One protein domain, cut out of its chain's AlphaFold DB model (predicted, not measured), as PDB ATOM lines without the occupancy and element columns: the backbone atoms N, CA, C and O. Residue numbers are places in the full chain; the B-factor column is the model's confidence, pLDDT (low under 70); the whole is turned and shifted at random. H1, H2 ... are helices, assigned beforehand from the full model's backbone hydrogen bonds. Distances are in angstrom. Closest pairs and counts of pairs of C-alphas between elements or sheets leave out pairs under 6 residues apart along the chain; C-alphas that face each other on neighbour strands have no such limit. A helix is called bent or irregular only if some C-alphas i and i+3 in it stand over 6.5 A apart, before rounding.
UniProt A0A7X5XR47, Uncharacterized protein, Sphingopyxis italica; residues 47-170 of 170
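AT A GLANCE: This is residues 47 to 170 of the 170 residues of an uncharacterized protein of Sphingopyxis italica (UniProt A0A7X5XR47). A bent helix, H1, runs along the body; H2 and H3 fold back over it one after the other, and the long H4 crosses it on another side. H5 folds back from the end of H4 and crosses H2, and residues 161 to 170, of which 161 to 168 belong to H5, stick out as a free arm. The printed part has 124 residues with five named helices, H1 to H5 in chain order, and no named strand; the class is all helix. The whole is only just compact, close to loose, with a radius of gyration of the C-alphas of 16.1 A and spans of 45 by 42 by 24 A.

HOW THE PARTS SIT: By its hydrogen bonds H1, residues 47 to 69, was assigned as one helix, but it is bent: C-alphas 56 and 59 are 7.2 A apart. Its arms, H1a, residues 47 to 56, and H1b, residues 59 to 69, stand at a steep tilt of 64 degrees. H1a is irregular, with C-alphas 48 and 51 7.0 A apart. H1b and H2, residues 79 to 92, form a helical hairpin at 38 degrees, only just steep; their closest C-alphas, Ala 67 and Ala 89, are 4.9 A apart. H3, residues 94 to 108, meets H2 only through their link. With residues 96 to 100 alone H3 touches H1b, opposite ways at a shallow tilt of 32 degrees, closest at the C-alphas of Tyr 60 and Leu 96, 5.1 A apart. H4, residues 117 to 142, touches H1b with residues 132 to 139 alone, at a steep tilt of 48 degrees, closest at the C-alphas of Trp 61 and Gly 132, 6.3 A apart. H5, residues 146 to 168, touches H2 about perpendicular, at 76 degrees; their closest C-alphas, Gly 79 and Ala 155, are 4.4 A apart. H4 and H5 form another helical hairpin, closest at the C-alphas of Ala 140 and Arg 146, 4.7 A apart. H3 and H5 are apart. Every O i to N i+4 pair is within hydrogen-bond range in H1b, H2, H3, H4 and H5, and 4 of 6 are in H1a.

IN THESE COORDINATES: H1a begins at C-alpha 47, (-9.217, -49.534, 9.918). H2 measures 19.9 A from first to last C-alpha and H3 20.6 A. H4, the longest helix, measures 36.8 A and begins at C-alpha 117, (-7.279, -59.116, 27.833). H5 measures 33.1 A and ends at C-alpha 168, (18.792, -46.309, 35.640).

THE WHOLE: The C-alphas farthest apart, Glu 48 and Gln 170, are 46.1 A apart. The printed part has no cut, and no link is long. No printed residue is under 70 in pLDDT.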
ATOM      1  N   ARG A  47      -8.821 -50.835  10.484       86.38
ATOM      2  CA  ARG A  47      -9.217 -49.534   9.918       86.38
ATOM      3  C   ARG A  47     -10.716 -49.261  10.054       86.38
ATOM      4  O   ARG A  47     -11.099 -48.149  10.394       86.38
ATOM      5  N   GLU A  48     -11.549 -50.264   9.826       88.75
ATOM      6  CA  GLU A  48     -13.009 -50.185   9.933       88.75
ATOM      7  C   GLU A  48     -13.516 -49.821  11.340       88.75
ATOM      8  O   GLU A  48     -14.633 -49.337  11.487       88.75
ATOM      9  N   GLN A  49     -12.701 -50.014  12.377       90.94
ATOM     10  CA  GLN A  49     -13.040 -49.675  13.760       90.94
ATOM     11  C   GLN A  49     -12.499 -48.299  14.174       90.94
ATOM     12  O   GLN A  49     -12.875 -47.801  15.236       90.94
ATOM     13  N   HIS A  50     -11.627 -47.673  13.368       92.00
ATOM     14  CA  HIS A  50     -10.959 -46.416  13.734       92.00
ATOM     15  C   HIS A  50     -11.947 -45.278  13.942       92.00
ATOM     16  O   HIS A  50     -11.814 -44.560  14.926       92.00
ATOM     17  N   ASP A  51     -12.940 -45.122  13.066       93.94
ATOM     18  CA  ASP A  51     -13.887 -44.005  13.158       93.94
ATOM     19  C   ASP A  51     -14.748 -44.104  14.419       93.94
ATOM     20  O   ASP A  51     -14.941 -43.116  15.131       93.94
ATOM     21  N   TYR A  52     -15.202 -45.316  14.747       94.50
ATOM     22  CA  TYR A  52     -15.977 -45.558  15.960       94.50
ATOM     23  C   TYR A  52     -15.123 -45.380  17.222       94.50
ATOM     24  O   TYR A  52     -15.516 -44.663  18.140       94.50
ATOM     25  N   ALA A  53     -13.912 -45.941  17.253       96.62
ATOM     26  CA  ALA A  53     -12.991 -45.761  18.374       96.62
ATOM     27  C   ALA A  53     -12.565 -44.291  18.549       96.62
ATOM     28  O   ALA A  53     -12.455 -43.794  19.672       96.62
ATOM     29  N   ALA A  54     -12.376 -43.554  17.451       96.69
ATOM     30  CA  ALA A  54     -12.112 -42.122  17.491       96.69
ATOM     31  C   ALA A  54     -13.310 -41.348  18.056       96.69
ATOM     32  O   ALA A  54     -13.107 -40.399  18.812       96.69
ATOM     33  N   ALA A  55     -14.542 -41.754  17.737       97.69
ATOM     34  CA  ALA A  55     -15.748 -41.152  18.299       97.69
ATOM     35  C   ALA A  55     -15.842 -41.366  19.820       97.69
ATOM     36  O   ALA A  55     -16.098 -40.393  20.532       97.69
ATOM     37  N   ILE A  56     -15.543 -42.577  20.314       98.31
ATOM     38  CA  ILE A  56     -15.485 -42.905  21.754       98.31
ATOM     39  C   ILE A  56     -14.506 -41.974  22.489       98.31
ATOM     40  O   ILE A  56     -14.832 -41.400  23.528       98.31
ATOM     41  N   TYR A  57     -13.300 -41.778  21.946       98.62
ATOM     42  CA  TYR A  57     -12.266 -40.973  22.604       98.62
ATOM     43  C   TYR A  57     -12.373 -39.462  22.366       98.62
ATOM     44  O   TYR A  57     -11.726 -38.681  23.072       98.62
ATOM     45  N   ARG A  58     -13.192 -39.011  21.410       98.38
ATOM     46  CA  ARG A  58     -13.288 -37.590  21.046       98.38
ATOM     47  C   ARG A  58     -13.646 -36.671  22.221       98.38
ATOM     48  O   ARG A  58     -12.978 -35.640  22.346       98.38
ATOM     49  N   PRO A  59     -14.616 -36.983  23.106       98.69
ATOM     50  CA  PRO A  59     -14.902 -36.148  24.274       98.69
ATOM     51  C   PRO A  59     -13.685 -35.978  25.190       98.69
ATOM     52  O   PRO A  59     -13.396 -34.863  25.633       98.69
ATOM     53  N   TYR A  60     -12.931 -37.059  25.419       98.62
ATOM     54  CA  TYR A  60     -11.698 -37.024  26.201       98.62
ATOM     55  C   TYR A  60     -10.640 -36.131  25.542       98.62
ATOM     56  O   TYR A  60     -10.119 -35.233  26.201       98.62
ATOM     57  N   TRP A  61     -10.354 -36.307  24.250       98.62
ATOM     58  CA  TRP A  61      -9.338 -35.498  23.568       98.62
ATOM     59  C   TRP A  61      -9.710 -34.014  23.483       98.62
ATOM     60  O   TRP A  61      -8.845 -33.155  23.657       98.62
ATOM     61  N   VAL A  62     -10.992 -33.694  23.274       98.56
ATOM     62  CA  VAL A  62     -11.489 -32.308  23.300       98.56
ATOM     63  C   VAL A  62     -11.306 -31.691  24.685       98.56
ATOM     64  O   VAL A  62     -10.844 -30.554  24.780       98.56
ATOM     65  N   CYS A  63     -11.645 -32.416  25.757       98.69
ATOM     66  CA  CYS A  63     -11.374 -31.969  27.123       98.69
ATOM     67  C   CYS A  63      -9.876 -31.732  27.330       98.69
ATOM     68  O   CYS A  63      -9.484 -30.665  27.795       98.69
ATOM     69  N   TYR A  64      -9.047 -32.699  26.931       98.31
ATOM     70  CA  TYR A  64      -7.602 -32.658  27.133       98.31
ATOM     71  C   TYR A  64      -6.978 -31.442  26.450       98.31
ATOM     72  O   TYR A  64      -6.236 -30.694  27.077       98.31
ATOM     73  N   TRP A  65      -7.345 -31.185  25.192       98.12
ATOM     74  CA  TRP A  65      -6.910 -29.993  24.465       98.12
ATOM     75  C   TRP A  65      -7.322 -28.695  25.166       98.12
ATOM     76  O   TRP A  65      -6.492 -27.805  25.343       98.12
ATOM     77  N   LYS A  66      -8.586 -28.587  25.597       98.00
ATOM     78  CA  LYS A  66      -9.063 -27.407  26.331       98.00
ATOM     79  C   LYS A  66      -8.261 -27.196  27.613       98.00
ATOM     80  O   LYS A  66      -7.837 -26.078  27.866       98.00
ATOM     81  N   ALA A  67      -8.021 -28.259  28.378       97.50
ATOM     82  CA  ALA A  67      -7.269 -28.195  29.625       97.50
ATOM     83  C   ALA A  67      -5.794 -27.807  29.414       97.50
ATOM     84  O   ALA A  67      -5.250 -27.056  30.217       97.50
ATOM     85  N   LEU A  68      -5.160 -28.261  28.325       96.56
ATOM     86  CA  LEU A  68      -3.810 -27.821  27.957       96.56
ATOM     87  C   LEU A  68      -3.771 -26.325  27.624       96.56
ATOM     88  O   LEU A  68      -2.908 -25.608  28.114       96.56
ATOM     89  N   ASN A  69      -4.701 -25.865  26.787       90.44
ATOM     90  CA  ASN A  69      -4.665 -24.521  26.209       90.44
ATOM     91  C   ASN A  69      -5.067 -23.411  27.202       90.44
ATOM     92  O   ASN A  69      -4.681 -22.262  27.036       90.44
ATOM     93  N   ILE A  70      -5.826 -23.724  28.255       92.88
ATOM     94  CA  ILE A  70      -6.139 -22.732  29.302       92.88
ATOM     95  C   ILE A  70      -5.002 -22.539  30.312       92.88
ATOM     96  O   ILE A  70      -5.096 -21.659  31.165       92.88
ATOM     97  N   HIS A  71      -3.963 -23.375  30.266       93.56
ATOM     98  CA  HIS A  71      -2.858 -23.281  31.206       93.56
ATOM     99  C   HIS A  71      -1.943 -22.108  30.836       93.56
ATOM    100  O   HIS A  71      -1.488 -22.011  29.700       93.56
ATOM    101  N   GLU A  72      -1.623 -21.242  31.800       91.25
ATOM    102  CA  GLU A  72      -0.837 -20.020  31.556       91.25
ATOM    103  C   GLU A  72       0.569 -20.302  31.000       91.25
ATOM    104  O   GLU A  72       1.036 -19.618  30.096       91.25
ATOM    105  N   ASP A  73       1.214 -21.363  31.490       93.31
ATOM    106  CA  ASP A  73       2.531 -21.813  31.025       93.31
ATOM    107  C   ASP A  73       2.500 -22.618  29.702       93.31
ATOM    108  O   ASP A  73       3.520 -23.186  29.296       93.31
ATOM    109  N   PHE A  74       1.359 -22.727  29.009       96.00
ATOM    110  CA  PHE A  74       1.308 -23.441  27.731       96.00
ATOM    111  C   PHE A  74       2.231 -22.778  26.693       96.00
ATOM    112  O   PHE A  74       2.204 -21.571  26.468       96.00
ATOM    113  N   GLY A  75       3.084 -23.574  26.046       96.06
ATOM    114  CA  GLY A  75       4.163 -23.090  25.181       96.06
ATOM    115  C   GLY A  75       5.536 -22.973  25.847       96.06
ATOM    116  O   GLY A  75       6.494 -22.623  25.147       96.06
ATOM    117  N   THR A  76       5.645 -23.280  27.145       97.19
ATOM    118  CA  THR A  76       6.911 -23.268  27.896       97.19
ATOM    119  C   THR A  76       7.929 -24.291  27.382       97.19
ATOM    120  O   THR A  76       7.563 -25.362  26.889       97.19
ATOM    121  N   SER A  77       9.214 -23.959  27.530       97.44
ATOM    122  CA  SER A  77      10.361 -24.855  27.325       97.44
ATOM    123  C   SER A  77      10.910 -25.443  28.633       97.44
ATOM    124  O   SER A  77      11.843 -26.246  28.600       97.44
ATOM    125  N   ASP A  78      10.373 -25.038  29.787       97.94
ATOM    126  CA  ASP A  78      10.700 -25.646  31.077       97.94
ATOM    127  C   ASP A  78      10.065 -27.039  31.144       97.94
ATOM    128  O   ASP A  78       8.845 -27.186  31.100       97.94
ATOM    129  N   GLY A  79      10.899 -28.074  31.229       96.44
ATOM    130  CA  GLY A  79      10.446 -29.459  31.168       96.44
ATOM    131  C   GLY A  79       9.617 -29.916  32.370       96.44
ATOM    132  O   GLY A  79       8.727 -30.754  32.204       96.44
ATOM    133  N   GLU A  80       9.865 -29.372  33.562       96.75
ATOM    134  CA  GLU A  80       9.082 -29.706  34.753       96.75
ATOM    135  C   GLU A  80       7.701 -29.060  34.667       96.75
ATOM    136  O   GLU A  80       6.695 -29.767  34.779       96.75
ATOM    137  N   ARG A  81       7.645 -27.759  34.349       97.19
ATOM    138  CA  ARG A  81       6.369 -27.062  34.119       97.19
ATOM    139  C   ARG A  81       5.592 -27.694  32.972       97.19
ATOM    140  O   ARG A  81       4.422 -28.018  33.136       97.19
ATOM    141  N   ALA A  82       6.241 -27.966  31.841       96.94
ATOM    142  CA  ALA A  82       5.607 -28.631  30.707       96.94
ATOM    143  C   ALA A  82       4.987 -29.978  31.110       96.94
ATOM    144  O   ALA A  82       3.848 -30.277  30.758       96.94
ATOM    145  N   THR A  83       5.709 -30.783  31.895       96.69
ATOM    146  CA  THR A  83       5.189 -32.058  32.415       96.69
ATOM    147  C   THR A  83       3.976 -31.846  33.323       96.69
ATOM    148  O   THR A  83       2.980 -32.554  33.174       96.69
ATOM    149  N   GLN A  84       4.021 -30.860  34.222       96.56
ATOM    150  CA  GLN A  84       2.895 -30.521  35.097       96.56
ATOM    151  C   GLN A  84       1.648 -30.116  34.301       96.56
ATOM    152  O   GLN A  84       0.555 -30.552  34.653       96.56
ATOM    153  N   ILE A  85       1.797 -29.388  33.188       96.94
ATOM    154  CA  ILE A  85       0.682 -29.019  32.299       96.94
ATOM    155  C   ILE A  85      -0.007 -30.271  31.740       96.94
ATOM    156  O   ILE A  85      -1.225 -30.419  31.863       96.94
ATOM    157  N   PHE A  86       0.756 -31.210  31.165       96.19
ATOM    158  CA  PHE A  86       0.183 -32.446  30.610       96.19
ATOM    159  C   PHE A  86      -0.443 -33.345  31.683       96.19
ATOM    160  O   PHE A  86      -1.484 -33.959  31.430       96.19
ATOM    161  N   VAL A  87       0.163 -33.425  32.874       96.25
ATOM    162  CA  VAL A  87      -0.377 -34.188  34.012       96.25
ATOM    163  C   VAL A  87      -1.653 -33.539  34.549       96.25
ATOM    164  O   VAL A  87      -2.633 -34.235  34.807       96.25
ATOM    165  N   SER A  88      -1.682 -32.212  34.665       96.94
ATOM    166  CA  SER A  88      -2.866 -31.457  35.079       96.94
ATOM    167  C   SER A  88      -4.023 -31.676  34.100       96.94
ATOM    168  O   SER A  88      -5.098 -32.120  34.505       96.94
ATOM    169  N   ALA A  89      -3.780 -31.509  32.794       97.56
ATOM    170  CA  ALA A  89      -4.774 -31.779  31.757       97.56
ATOM    171  C   ALA A  89      -5.265 -33.238  31.769       97.56
ATOM    172  O   ALA A  89      -6.454 -33.506  31.580       97.56
ATOM    173  N   PHE A  90      -4.367 -34.192  32.040       96.44
ATOM    174  CA  PHE A  90      -4.723 -35.604  32.192       96.44
ATOM    175  C   PHE A  90      -5.672 -35.828  33.364       96.44
ATOM    176  O   PHE A  90      -6.692 -36.495  33.196       96.44
ATOM    177  N   ASN A  91      -5.363 -35.242  34.520       97.81
ATOM    178  CA  ASN A  91      -6.161 -35.386  35.730       97.81
ATOM    179  C   ASN A  91      -7.542 -34.735  35.583       97.81
ATOM    180  O   ASN A  91      -8.541 -35.355  35.943       97.81
ATOM    181  N   ILE A  92      -7.617 -33.541  34.985       98.31
ATOM    182  CA  ILE A  92      -8.884 -32.839  34.717       98.31
ATOM    183  C   ILE A  92      -9.826 -33.706  33.868       98.31
ATOM    184  O   ILE A  92     -11.026 -33.766  34.124       98.31
ATOM    185  N   CYS A  93      -9.284 -34.416  32.879       98.38
ATOM    186  CA  CYS A  93     -10.069 -35.193  31.921       98.38
ATOM    187  C   CYS A  93     -10.108 -36.701  32.234       98.38
ATOM    188  O   CYS A  93     -10.508 -37.499  31.381       98.38
ATOM    189  N   ALA A  94      -9.697 -37.111  33.439       98.19
ATOM    190  CA  ALA A  94      -9.513 -38.519  33.790       98.19
ATOM    191  C   ALA A  94     -10.818 -39.331  33.771       98.19
ATOM    192  O   ALA A  94     -10.799 -40.491  33.359       98.19
ATOM    193  N   SER A  95     -11.948 -38.734  34.165       98.44
ATOM    194  CA  SER A  95     -13.260 -39.399  34.145       98.44
ATOM    195  C   SER A  95     -13.731 -39.707  32.720       98.44
ATOM    196  O   SER A  95     -14.176 -40.820  32.448       98.44
ATOM    197  N   LEU A  96     -13.558 -38.763  31.789       98.62
ATOM    198  CA  LEU A  96     -13.868 -38.960  30.370       98.62
ATOM    199  C   LEU A  96     -12.980 -40.038  29.751       98.62
ATOM    200  O   LEU A  96     -13.467 -40.868  28.989       98.62
ATOM    201  N   ARG A  97     -11.690 -40.063  30.114       98.38
ATOM    202  CA  ARG A  97     -10.780 -41.138  29.704       98.38
ATOM    203  C   ARG A  97     -11.258 -42.494  30.213       98.38
ATOM    204  O   ARG A  97     -11.303 -43.434  29.435       98.38
ATOM    205  N   ALA A  98     -11.614 -42.593  31.493       98.38
ATOM    206  CA  ALA A  98     -12.078 -43.842  32.090       98.38
ATOM    207  C   ALA A  98     -13.378 -44.346  31.441       98.38
ATOM    208  O   ALA A  98     -13.503 -45.541  31.186       98.38
ATOM    209  N   SER A  99     -14.311 -43.441  31.121       98.38
ATOM    210  CA  SER A  99     -15.531 -43.778  30.373       98.38
ATOM    211  C   SER A  99     -15.198 -44.318  28.981       98.38
ATOM    212  O   SER A  99     -15.640 -45.406  28.620       98.38
ATOM    213  N   ALA A 100     -14.355 -43.601  28.232       98.44
ATOM    214  CA  ALA A 100     -13.930 -44.000  26.894       98.44
ATOM    215  C   ALA A 100     -13.165 -45.336  26.898       98.44
ATOM    216  O   ALA A 100     -13.395 -46.183  26.040       98.44
ATOM    217  N   ASP A 101     -12.299 -45.563  27.890       98.38
ATOM    218  CA  ASP A 101     -11.601 -46.838  28.064       98.38
ATOM    219  C   ASP A 101     -12.595 -47.984  28.316       98.38
ATOM    220  O   ASP A 101     -12.439 -49.056  27.739       98.38
ATOM    221  N   GLY A 102     -13.642 -47.759  29.117       98.19
ATOM    222  CA  GLY A 102     -14.693 -48.749  29.365       98.19
ATOM    223  C   GLY A 102     -15.510 -49.098  28.115       98.19
ATOM    224  O   GLY A 102     -15.796 -50.273  27.871       98.19
ATOM    225  N   GLU A 103     -15.849 -48.101  27.298       98.12
ATOM    226  CA  GLU A 103     -16.526 -48.306  26.011       98.12
ATOM    227  C   GLU A 103     -15.626 -49.026  24.999       98.12
ATOM    228  O   GLU A 103     -16.073 -49.950  24.316       98.12
ATOM    229  N   MET A 104     -14.339 -48.674  24.947       97.88
ATOM    230  CA  MET A 104     -13.373 -49.347  24.081       97.88
ATOM    231  C   MET A 104     -13.132 -50.797  24.523       97.88
ATOM    232  O   MET A 104     -13.055 -51.702  23.691       97.88
ATOM    233  N   ASP A 105     -13.096 -51.059  25.831       96.81
ATOM    234  CA  ASP A 105     -13.027 -52.418  26.368       96.81
ATOM    235  C   ASP A 105     -14.281 -53.227  26.008       96.81
ATOM    236  O   ASP A 105     -14.178 -54.419  25.715       96.81
ATOM    237  N   ALA A 106     -15.467 -52.608  26.006       95.75
ATOM    238  CA  ALA A 106     -16.701 -53.251  25.559       95.75
ATOM    239  C   ALA A 106     -16.670 -53.574  24.053       95.75
ATOM    240  O   ALA A 106     -17.062 -54.679  23.677       95.75
ATOM    241  N   LEU A 107     -16.139 -52.669  23.222       93.56
ATOM    242  CA  LEU A 107     -15.951 -52.878  21.782       93.56
ATOM    243  C   LEU A 107     -14.989 -54.038  21.486       93.56
ATOM    244  O   LEU A 107     -15.273 -54.881  20.639       93.56
ATOM    245  N   LEU A 108     -13.852 -54.099  22.184       93.50
ATOM    246  CA  LEU A 108     -12.815 -55.109  21.947       93.50
ATOM    247  C   LEU A 108     -13.149 -56.471  22.567       93.50
ATOM    248  O   LEU A 108     -12.626 -57.500  22.131       93.50
ATOM    249  N   ARG A 109     -14.004 -56.518  23.596       93.69
ATOM    250  CA  ARG A 109     -14.354 -57.750  24.319       93.69
ATOM    251  C   ARG A 109     -14.791 -58.901  23.404       93.69
ATOM    252  O   ARG A 109     -14.161 -59.954  23.530       93.69
ATOM    253  N   PRO A 110     -15.773 -58.749  22.492       93.06
ATOM    254  CA  PRO A 110     -16.212 -59.844  21.624       93.06
ATOM    255  C   PRO A 110     -15.206 -60.197  20.516       93.06
ATOM    256  O   PRO A 110     -15.332 -61.243  19.886       93.06
ATOM    257  N   LEU A 111     -14.197 -59.358  20.269       88.75
ATOM    258  CA  LEU A 111     -13.275 -59.507  19.147       88.75
ATOM    259  C   LEU A 111     -12.101 -60.414  19.533       88.75
ATOM    260  O   LEU A 111     -11.121 -59.979  20.140       88.75
ATOM    261  N   THR A 112     -12.205 -61.698  19.195       89.81
ATOM    262  CA  THR A 112     -11.171 -62.716  19.466       89.81
ATOM    263  C   THR A 112      -9.874 -62.467  18.700       89.81
ATOM    264  O   THR A 112      -8.807 -62.854  19.170       89.81
ATOM    265  N   ILE A 113      -9.944 -61.752  17.576       85.75
ATOM    266  CA  ILE A 113      -8.790 -61.392  16.741       85.75
ATOM    267  C   ILE A 113      -7.714 -60.608  17.496       85.75
ATOM    268  O   ILE A 113      -6.542 -60.707  17.158       85.75
ATOM    269  N   TYR A 114      -8.086 -59.869  18.545       88.00
ATOM    270  CA  TYR A 114      -7.154 -59.107  19.379       88.00
ATOM    271  C   TYR A 114      -6.563 -59.923  20.530       88.00
ATOM    272  O   TYR A 114      -5.894 -59.360  21.388       88.00
ATOM    273  N   GLY A 115      -6.793 -61.235  20.562       88.62
ATOM    274  CA  GLY A 115      -6.246 -62.119  21.580       88.62
ATOM    275  C   GLY A 115      -6.856 -61.891  22.962       88.62
ATOM    276  O   GLY A 115      -8.065 -61.681  23.120       88.62
ATOM    277  N   ASP A 116      -6.009 -61.995  23.981       91.56
ATOM    278  CA  ASP A 116      -6.410 -61.936  25.380       91.56
ATOM    279  C   ASP A 116      -6.676 -60.504  25.886       91.56
ATOM    280  O   ASP A 116      -6.608 -59.506  25.164       91.56
ATOM    281  N   LYS A 117      -7.003 -60.398  27.177       92.69
ATOM    282  CA  LYS A 117      -7.279 -59.116  27.833       92.69
ATOM    283  C   LYS A 117      -6.075 -58.165  27.805       92.69
ATOM    284  O   LYS A 117      -6.266 -56.965  27.623       92.69
ATOM    285  N   ALA A 118      -4.859 -58.677  27.994       92.19
ATOM    286  CA  ALA A 118      -3.658 -57.848  28.023       92.19
ATOM    287  C   ALA A 118      -3.380 -57.253  26.638       92.19
ATOM    288  O   ALA A 118      -3.113 -56.057  26.516       92.19
ATOM    289  N   ARG A 119      -3.537 -58.060  25.585       90.31
ATOM    290  CA  ARG A 119      -3.384 -57.602  24.207       90.31
ATOM    291  C   ARG A 119      -4.461 -56.593  23.809       90.31
ATOM    292  O   ARG A 119      -4.131 -55.585  23.191       90.31
ATOM    293  N   LYS A 120      -5.715 -56.786  24.226       93.12
ATOM    294  CA  LYS A 120      -6.794 -55.802  24.005       93.12
ATOM    295  C   LYS A 120      -6.503 -54.457  24.672       93.12
ATOM    296  O   LYS A 120      -6.674 -53.420  24.038       93.12
ATOM    297  N   HIS A 121      -6.008 -54.460  25.912       95.50
ATOM    298  CA  HIS A 121      -5.582 -53.224  26.575       95.50
ATOM    299  C   HIS A 121      -4.431 -52.538  25.831       95.50
ATOM    300  O   HIS A 121      -4.466 -51.322  25.675       95.50
ATOM    301  N   PHE A 122      -3.452 -53.302  25.334       94.56
ATOM    302  CA  PHE A 122      -2.369 -52.750  24.520       94.56
ATOM    303  C   PHE A 122      -2.908 -52.046  23.265       94.56
ATOM    304  O   PHE A 122      -2.573 -50.890  23.035       94.56
ATOM    305  N   VAL A 123      -3.790 -52.702  22.501       94.88
ATOM    306  CA  VAL A 123      -4.397 -52.129  21.283       94.88
ATOM    307  C   VAL A 123      -5.184 -50.852  21.598       94.88
ATOM    308  O   VAL A 123      -5.050 -49.852  20.894       94.88
ATOM    309  N   ARG A 124      -5.975 -50.856  22.678       96.75
ATOM    310  CA  ARG A 124      -6.689 -49.666  23.165       96.75
ATOM    311  C   ARG A 124      -5.724 -48.527  23.496       96.75
ATOM    312  O   ARG A 124      -5.931 -47.397  23.059       96.75
ATOM    313  N   ASP A 125      -4.709 -48.811  24.309       96.25
ATOM    314  CA  ASP A 125      -3.786 -47.799  24.817       96.25
ATOM    315  C   ASP A 125      -2.933 -47.202  23.685       96.25
ATOM    316  O   ASP A 125      -2.743 -45.982  23.653       96.25
ATOM    317  N   ASP A 126      -2.498 -48.032  22.732       95.56
ATOM    318  CA  ASP A 126      -1.803 -47.600  21.520       95.56
ATOM    319  C   ASP A 126      -2.695 -46.717  20.637       95.56
ATOM    320  O   ASP A 126      -2.304 -45.597  20.288       95.56
ATOM    321  N   PHE A 127      -3.933 -47.144  20.361       97.06
ATOM    322  CA  PHE A 127      -4.883 -46.348  19.583       97.06
ATOM    323  C   PHE A 127      -5.156 -44.991  20.245       97.06
ATOM    324  O   PHE A 127      -5.044 -43.947  19.598       97.06
ATOM    325  N   ARG A 128      -5.465 -44.982  21.550       97.06
ATOM    326  CA  ARG A 128      -5.724 -43.752  22.313       97.06
ATOM    327  C   ARG A 128      -4.543 -42.787  22.232       97.06
ATOM    328  O   ARG A 128      -4.754 -41.585  22.072       97.06
ATOM    329  N   SER A 129      -3.323 -43.308  22.362       94.62
ATOM    330  CA  SER A 129      -2.088 -42.524  22.301       94.62
ATOM    331  C   SER A 129      -1.841 -41.967  20.896       94.62
ATOM    332  O   SER A 129      -1.696 -40.755  20.721       94.62
ATOM    333  N   SER A 130      -1.852 -42.824  19.872       95.12
ATOM    334  CA  SER A 130      -1.491 -42.454  18.501       95.12
ATOM    335  C   SER A 130      -2.545 -41.564  17.834       95.12
ATOM    336  O   SER A 130      -2.206 -40.526  17.255       95.12
ATOM    337  N   ALA A 131      -3.831 -41.910  17.947       96.44
ATOM    338  CA  ALA A 131      -4.928 -41.099  17.427       96.44
ATOM    339  C   ALA A 131      -5.095 -39.799  18.226       96.44
ATOM    340  O   ALA A 131      -5.287 -38.738  17.629       96.44
ATOM    341  N   GLY A 132      -4.917 -39.855  19.550       96.25
ATOM    342  CA  GLY A 132      -4.920 -38.673  20.408       96.25
ATOM    343  C   GLY A 132      -3.818 -37.682  20.043       96.25
ATOM    344  O   GLY A 132      -4.088 -36.491  19.904       96.25
ATOM    345  N   ALA A 133      -2.595 -38.152  19.792       94.75
ATOM    346  CA  ALA A 133      -1.501 -37.294  19.340       94.75
ATOM    347  C   ALA A 133      -1.826 -36.594  18.008       94.75
ATOM    348  O   ALA A 133      -1.596 -35.389  17.877       94.75
ATOM    349  N   ARG A 134      -2.414 -37.312  17.037       96.81
ATOM    350  CA  ARG A 134      -2.863 -36.717  15.763       96.81
ATOM    351  C   ARG A 134      -3.932 -35.648  15.984       96.81
ATOM    352  O   ARG A 134      -3.819 -34.561  15.421       96.81
ATOM    353  N   PHE A 135      -4.925 -35.931  16.829       97.94
ATOM    354  CA  PHE A 135      -5.966 -34.969  17.182       97.94
ATOM    355  C   PHE A 135      -5.374 -33.692  17.796       97.94
ATOM    356  O   PHE A 135      -5.711 -32.593  17.363       97.94
ATOM    357  N   LEU A 136      -4.467 -33.819  18.770       97.50
ATOM    358  CA  LEU A 136      -3.886 -32.665  19.466       97.50
ATOM    359  C   LEU A 136      -3.052 -31.783  18.533       97.50
ATOM    360  O   LEU A 136      -3.156 -30.562  18.602       97.50
ATOM    361  N   VAL A 137      -2.280 -32.381  17.620       97.12
ATOM    362  CA  VAL A 137      -1.538 -31.626  16.597       97.12
ATOM    363  C   VAL A 137      -2.493 -30.841  15.695       97.12
ATOM    364  O   VAL A 137      -2.260 -29.660  15.439       97.12
ATOM    365  N   GLN A 138      -3.581 -31.467  15.237       98.25
ATOM    366  CA  GLN A 138      -4.582 -30.804  14.395       98.25
ATOM    367  C   GLN A 138      -5.309 -29.683  15.146       98.25
ATOM    368  O   GLN A 138      -5.489 -28.599  14.593       98.25
ATOM    369  N   ALA A 139      -5.679 -29.909  16.408       97.94
ATOM    370  CA  ALA A 139      -6.316 -28.905  17.254       97.94
ATOM    371  C   ALA A 139      -5.395 -27.697  17.493       97.94
ATOM    372  O   ALA A 139      -5.822 -26.555  17.323       97.94
ATOM    373  N   ALA A 140      -4.115 -27.941  17.795       97.75
ATOM    374  CA  ALA A 140      -3.121 -26.885  17.960       97.75
ATOM    375  C   ALA A 140      -2.888 -26.103  16.661       97.75
ATOM    376  O   ALA A 140      -2.777 -24.879  16.689       97.75
ATOM    377  N   GLN A 141      -2.854 -26.785  15.513       98.12
ATOM    378  CA  GLN A 141      -2.740 -26.133  14.210       98.12
ATOM    379  C   GLN A 141      -3.964 -25.266  13.895       98.12
ATOM    380  O   GLN A 141      -3.795 -24.117  13.496       98.12
ATOM    381  N   ALA A 142      -5.178 -25.777  14.113       97.88
ATOM    382  CA  ALA A 142      -6.414 -25.027  13.892       97.88
ATOM    383  C   ALA A 142      -6.524 -23.786  14.797       97.88
ATOM    384  O   ALA A 142      -7.114 -22.787  14.399       97.88
ATOM    385  N   ALA A 143      -5.926 -23.833  15.991       97.12
ATOM    386  CA  ALA A 143      -5.872 -22.713  16.926       97.12
ATOM    387  C   ALA A 143      -4.706 -21.732  16.677       97.12
ATOM    388  O   ALA A 143      -4.570 -20.765  17.421       97.12
ATOM    389  N   GLY A 144      -3.831 -21.975  15.692       97.69
ATOM    390  CA  GLY A 144      -2.626 -21.158  15.484       97.69
ATOM    391  C   GLY A 144      -1.566 -21.311  16.587       97.69
ATOM    392  O   GLY A 144      -0.693 -20.464  16.731       97.69
ATOM    393  N   GLN A 145      -1.624 -22.392  17.366       97.38
ATOM    394  CA  GLN A 145      -0.769 -22.655  18.531       97.38
ATOM    395  C   GLN A 145       0.151 -23.873  18.346       97.38
ATOM    396  O   GLN A 145       0.670 -24.431  19.317       97.38
ATOM    397  N   ARG A 146       0.368 -24.313  17.102       96.75
ATOM    398  CA  ARG A 146       1.189 -25.495  16.785       96.75
ATOM    399  C   ARG A 146       2.595 -25.426  17.389       96.75
ATOM    400  O   ARG A 146       3.082 -26.435  17.900       96.75
ATOM    401  N   ASP A 147       3.225 -24.255  17.365       97.38
ATOM    402  CA  ASP A 147       4.587 -24.088  17.880       97.38
ATOM    403  C   ASP A 147       4.625 -24.145  19.409       97.38
ATOM    404  O   ASP A 147       5.512 -24.774  19.979       97.38
ATOM    405  N   ALA A 148       3.632 -23.549  20.079       96.62
ATOM    406  CA  ALA A 148       3.491 -23.642  21.530       96.62
ATOM    407  C   ALA A 148       3.295 -25.103  21.966       96.62
ATOM    408  O   ALA A 148       4.035 -25.601  22.812       96.62
ATOM    409  N   TYR A 149       2.380 -25.823  21.307       97.12
ATOM    410  CA  TYR A 149       2.165 -27.246  21.564       97.12
ATOM    411  C   TYR A 149       3.442 -28.075  21.367       97.12
ATOM    412  O   TYR A 149       3.790 -28.891  22.223       97.12
ATOM    413  N   THR A 150       4.155 -27.853  20.257       96.81
ATOM    414  CA  THR A 150       5.405 -28.562  19.942       96.81
ATOM    415  C   THR A 150       6.463 -28.322  21.018       96.81
ATOM    416  O   THR A 150       6.986 -29.293  21.560       96.81
ATOM    417  N   ARG A 151       6.700 -27.061  21.407       97.31
ATOM    418  CA  ARG A 151       7.671 -26.719  22.460       97.31
ATOM    419  C   ARG A 151       7.354 -27.389  23.790       97.31
ATOM    420  O   ARG A 151       8.231 -28.017  24.376       97.31
ATOM    421  N   THR A 152       6.106 -27.308  24.251       96.50
ATOM    422  CA  THR A 152       5.709 -27.926  25.526       96.50
ATOM    423  C   THR A 152       5.852 -29.444  25.464       96.50
ATOM    424  O   THR A 152       6.411 -30.048  26.375       96.50
ATOM    425  N   ARG A 153       5.432 -30.078  24.363       96.44
ATOM    426  CA  ARG A 153       5.581 -31.527  24.171       96.44
ATOM    427  C   ARG A 153       7.049 -31.968  24.178       96.44
ATOM    428  O   ARG A 153       7.380 -32.965  24.820       96.44
ATOM    429  N   GLU A 154       7.921 -31.254  23.473       97.31
ATOM    430  CA  GLU A 154       9.357 -31.549  23.426       97.31
ATOM    431  C   GLU A 154      10.014 -31.370  24.795       97.31
ATOM    432  O   GLU A 154      10.753 -32.252  25.237       97.31
ATOM    433  N   ALA A 155       9.688 -30.289  25.508       97.00
ATOM    434  CA  ALA A 155      10.187 -30.035  26.855       97.00
ATOM    435  C   ALA A 155       9.808 -31.164  27.828       97.00
ATOM    436  O   ALA A 155      10.670 -31.667  28.558       97.00
ATOM    437  N   THR A 156       8.554 -31.632  27.790       96.56
ATOM    438  CA  THR A 156       8.105 -32.804  28.558       96.56
ATOM    439  C   THR A 156       8.883 -34.057  28.178       96.56
ATOM    440  O   THR A 156       9.380 -34.760  29.057       96.56
ATOM    441  N   HIS A 157       9.033 -34.341  26.883       95.25
ATOM    442  CA  HIS A 157       9.739 -35.536  26.425       95.25
ATOM    443  C   HIS A 157      11.191 -35.571  26.925       95.25
ATOM    444  O   HIS A 157      11.617 -36.559  27.524       95.25
ATOM    445  N   GLN A 158      11.924 -34.468  26.764       95.88
ATOM    446  CA  GLN A 158      13.312 -34.353  27.217       95.88
ATOM    447  C   GLN A 158      13.442 -34.453  28.742       95.88
ATOM    448  O   GLN A 158      14.395 -35.035  29.263       95.88
ATOM    449  N   PHE A 159      12.485 -33.905  29.490       96.62
ATOM    450  CA  PHE A 159      12.459 -34.041  30.943       96.62
ATOM    451  C   PHE A 159      12.267 -35.493  31.391       96.62
ATOM    452  O   PHE A 159      13.023 -35.976  32.235       96.62
ATOM    453  N   VAL A 160      11.303 -36.200  30.795       92.44
ATOM    454  CA  VAL A 160      11.022 -37.605  31.115       92.44
ATOM    455  C   VAL A 160      12.219 -38.495  30.780       92.44
ATOM    456  O   VAL A 160      12.609 -39.304  31.620       92.44
ATOM    457  N   LEU A 161      12.852 -38.317  29.613       92.94
ATOM    458  CA  LEU A 161      14.042 -39.086  29.232       92.94
ATOM    459  C   LEU A 161      15.174 -38.930  30.254       92.94
ATOM    460  O   LEU A 161      15.679 -39.930  30.762       92.94
ATOM    461  N   ARG A 162      15.499 -37.689  30.642       92.94
ATOM    462  CA  ARG A 162      16.525 -37.420  31.664       92.94
ATOM    463  C   ARG A 162      16.192 -38.066  33.008       92.94
ATOM    464  O   ARG A 162      17.076 -38.607  33.667       92.94
ATOM    465  N   ARG A 163      14.920 -38.046  33.425       90.56
ATOM    466  CA  ARG A 163      14.496 -38.713  34.667       90.56
ATOM    467  C   ARG A 163      14.667 -40.230  34.591       90.56
ATOM    468  O   ARG A 163      15.182 -40.811  35.540       90.56
ATOM    469  N   VAL A 164      14.288 -40.858  33.479       89.81
ATOM    470  CA  VAL A 164      14.460 -42.308  33.281       89.81
ATOM    471  C   VAL A 164      15.940 -42.696  33.299       89.81
ATOM    472  O   VAL A 164      16.306 -43.680  33.939       89.81
ATOM    473  N   GLU A 165      16.804 -41.922  32.644       90.94
ATOM    474  CA  GLU A 165      18.252 -42.158  32.658       90.94
ATOM    475  C   GLU A 165      18.856 -42.036  34.058       90.94
ATOM    476  O   GLU A 165      19.693 -42.856  34.432       90.94
ATOM    477  N   ASN A 166      18.418 -41.050  34.842       89.38
ATOM    478  CA  ASN A 166      18.888 -40.870  36.213       89.38
ATOM    479  C   ASN A 166      18.479 -42.039  37.115       89.38
ATOM    480  O   ASN A 166      19.301 -42.502  37.898       89.38
ATOM    481  N   VAL A 167      17.253 -42.555  36.970       89.44
ATOM    482  CA  VAL A 167      16.785 -43.733  37.721       89.44
ATOM    483  C   VAL A 167      17.574 -44.990  37.344       89.44
ATOM    484  O   VAL A 167      17.859 -45.801  38.208       89.44
ATOM    485  N   ARG A 168      17.981 -45.153  36.078       86.88
ATOM    486  CA  ARG A 168      18.792 -46.309  35.640       86.88
ATOM    487  C   ARG A 168      20.232 -46.307  36.164       86.88
ATOM    488  O   ARG A 168      20.896 -47.333  36.071       86.88
ATOM    489  N   LYS A 169      20.735 -45.155  36.610       87.50
ATOM    490  CA  LYS A 169      22.100 -44.995  37.138       87.50
ATOM    491  C   LYS A 169      22.171 -45.134  38.664       87.50
ATOM    492  O   LYS A 169      23.277 -45.082  39.198       87.50
ATOM    493  N   GLN A 170      21.024 -45.248  39.332       79.69
ATOM    494  CA  GLN A 170      20.895 -45.512  40.767       79.69
ATOM    495  C   GLN A 170      20.766 -47.014  41.008       79.69
ATOM    496  O   GLN A 170      21.333 -47.472  42.022       79.69
TER     497      GLN A 170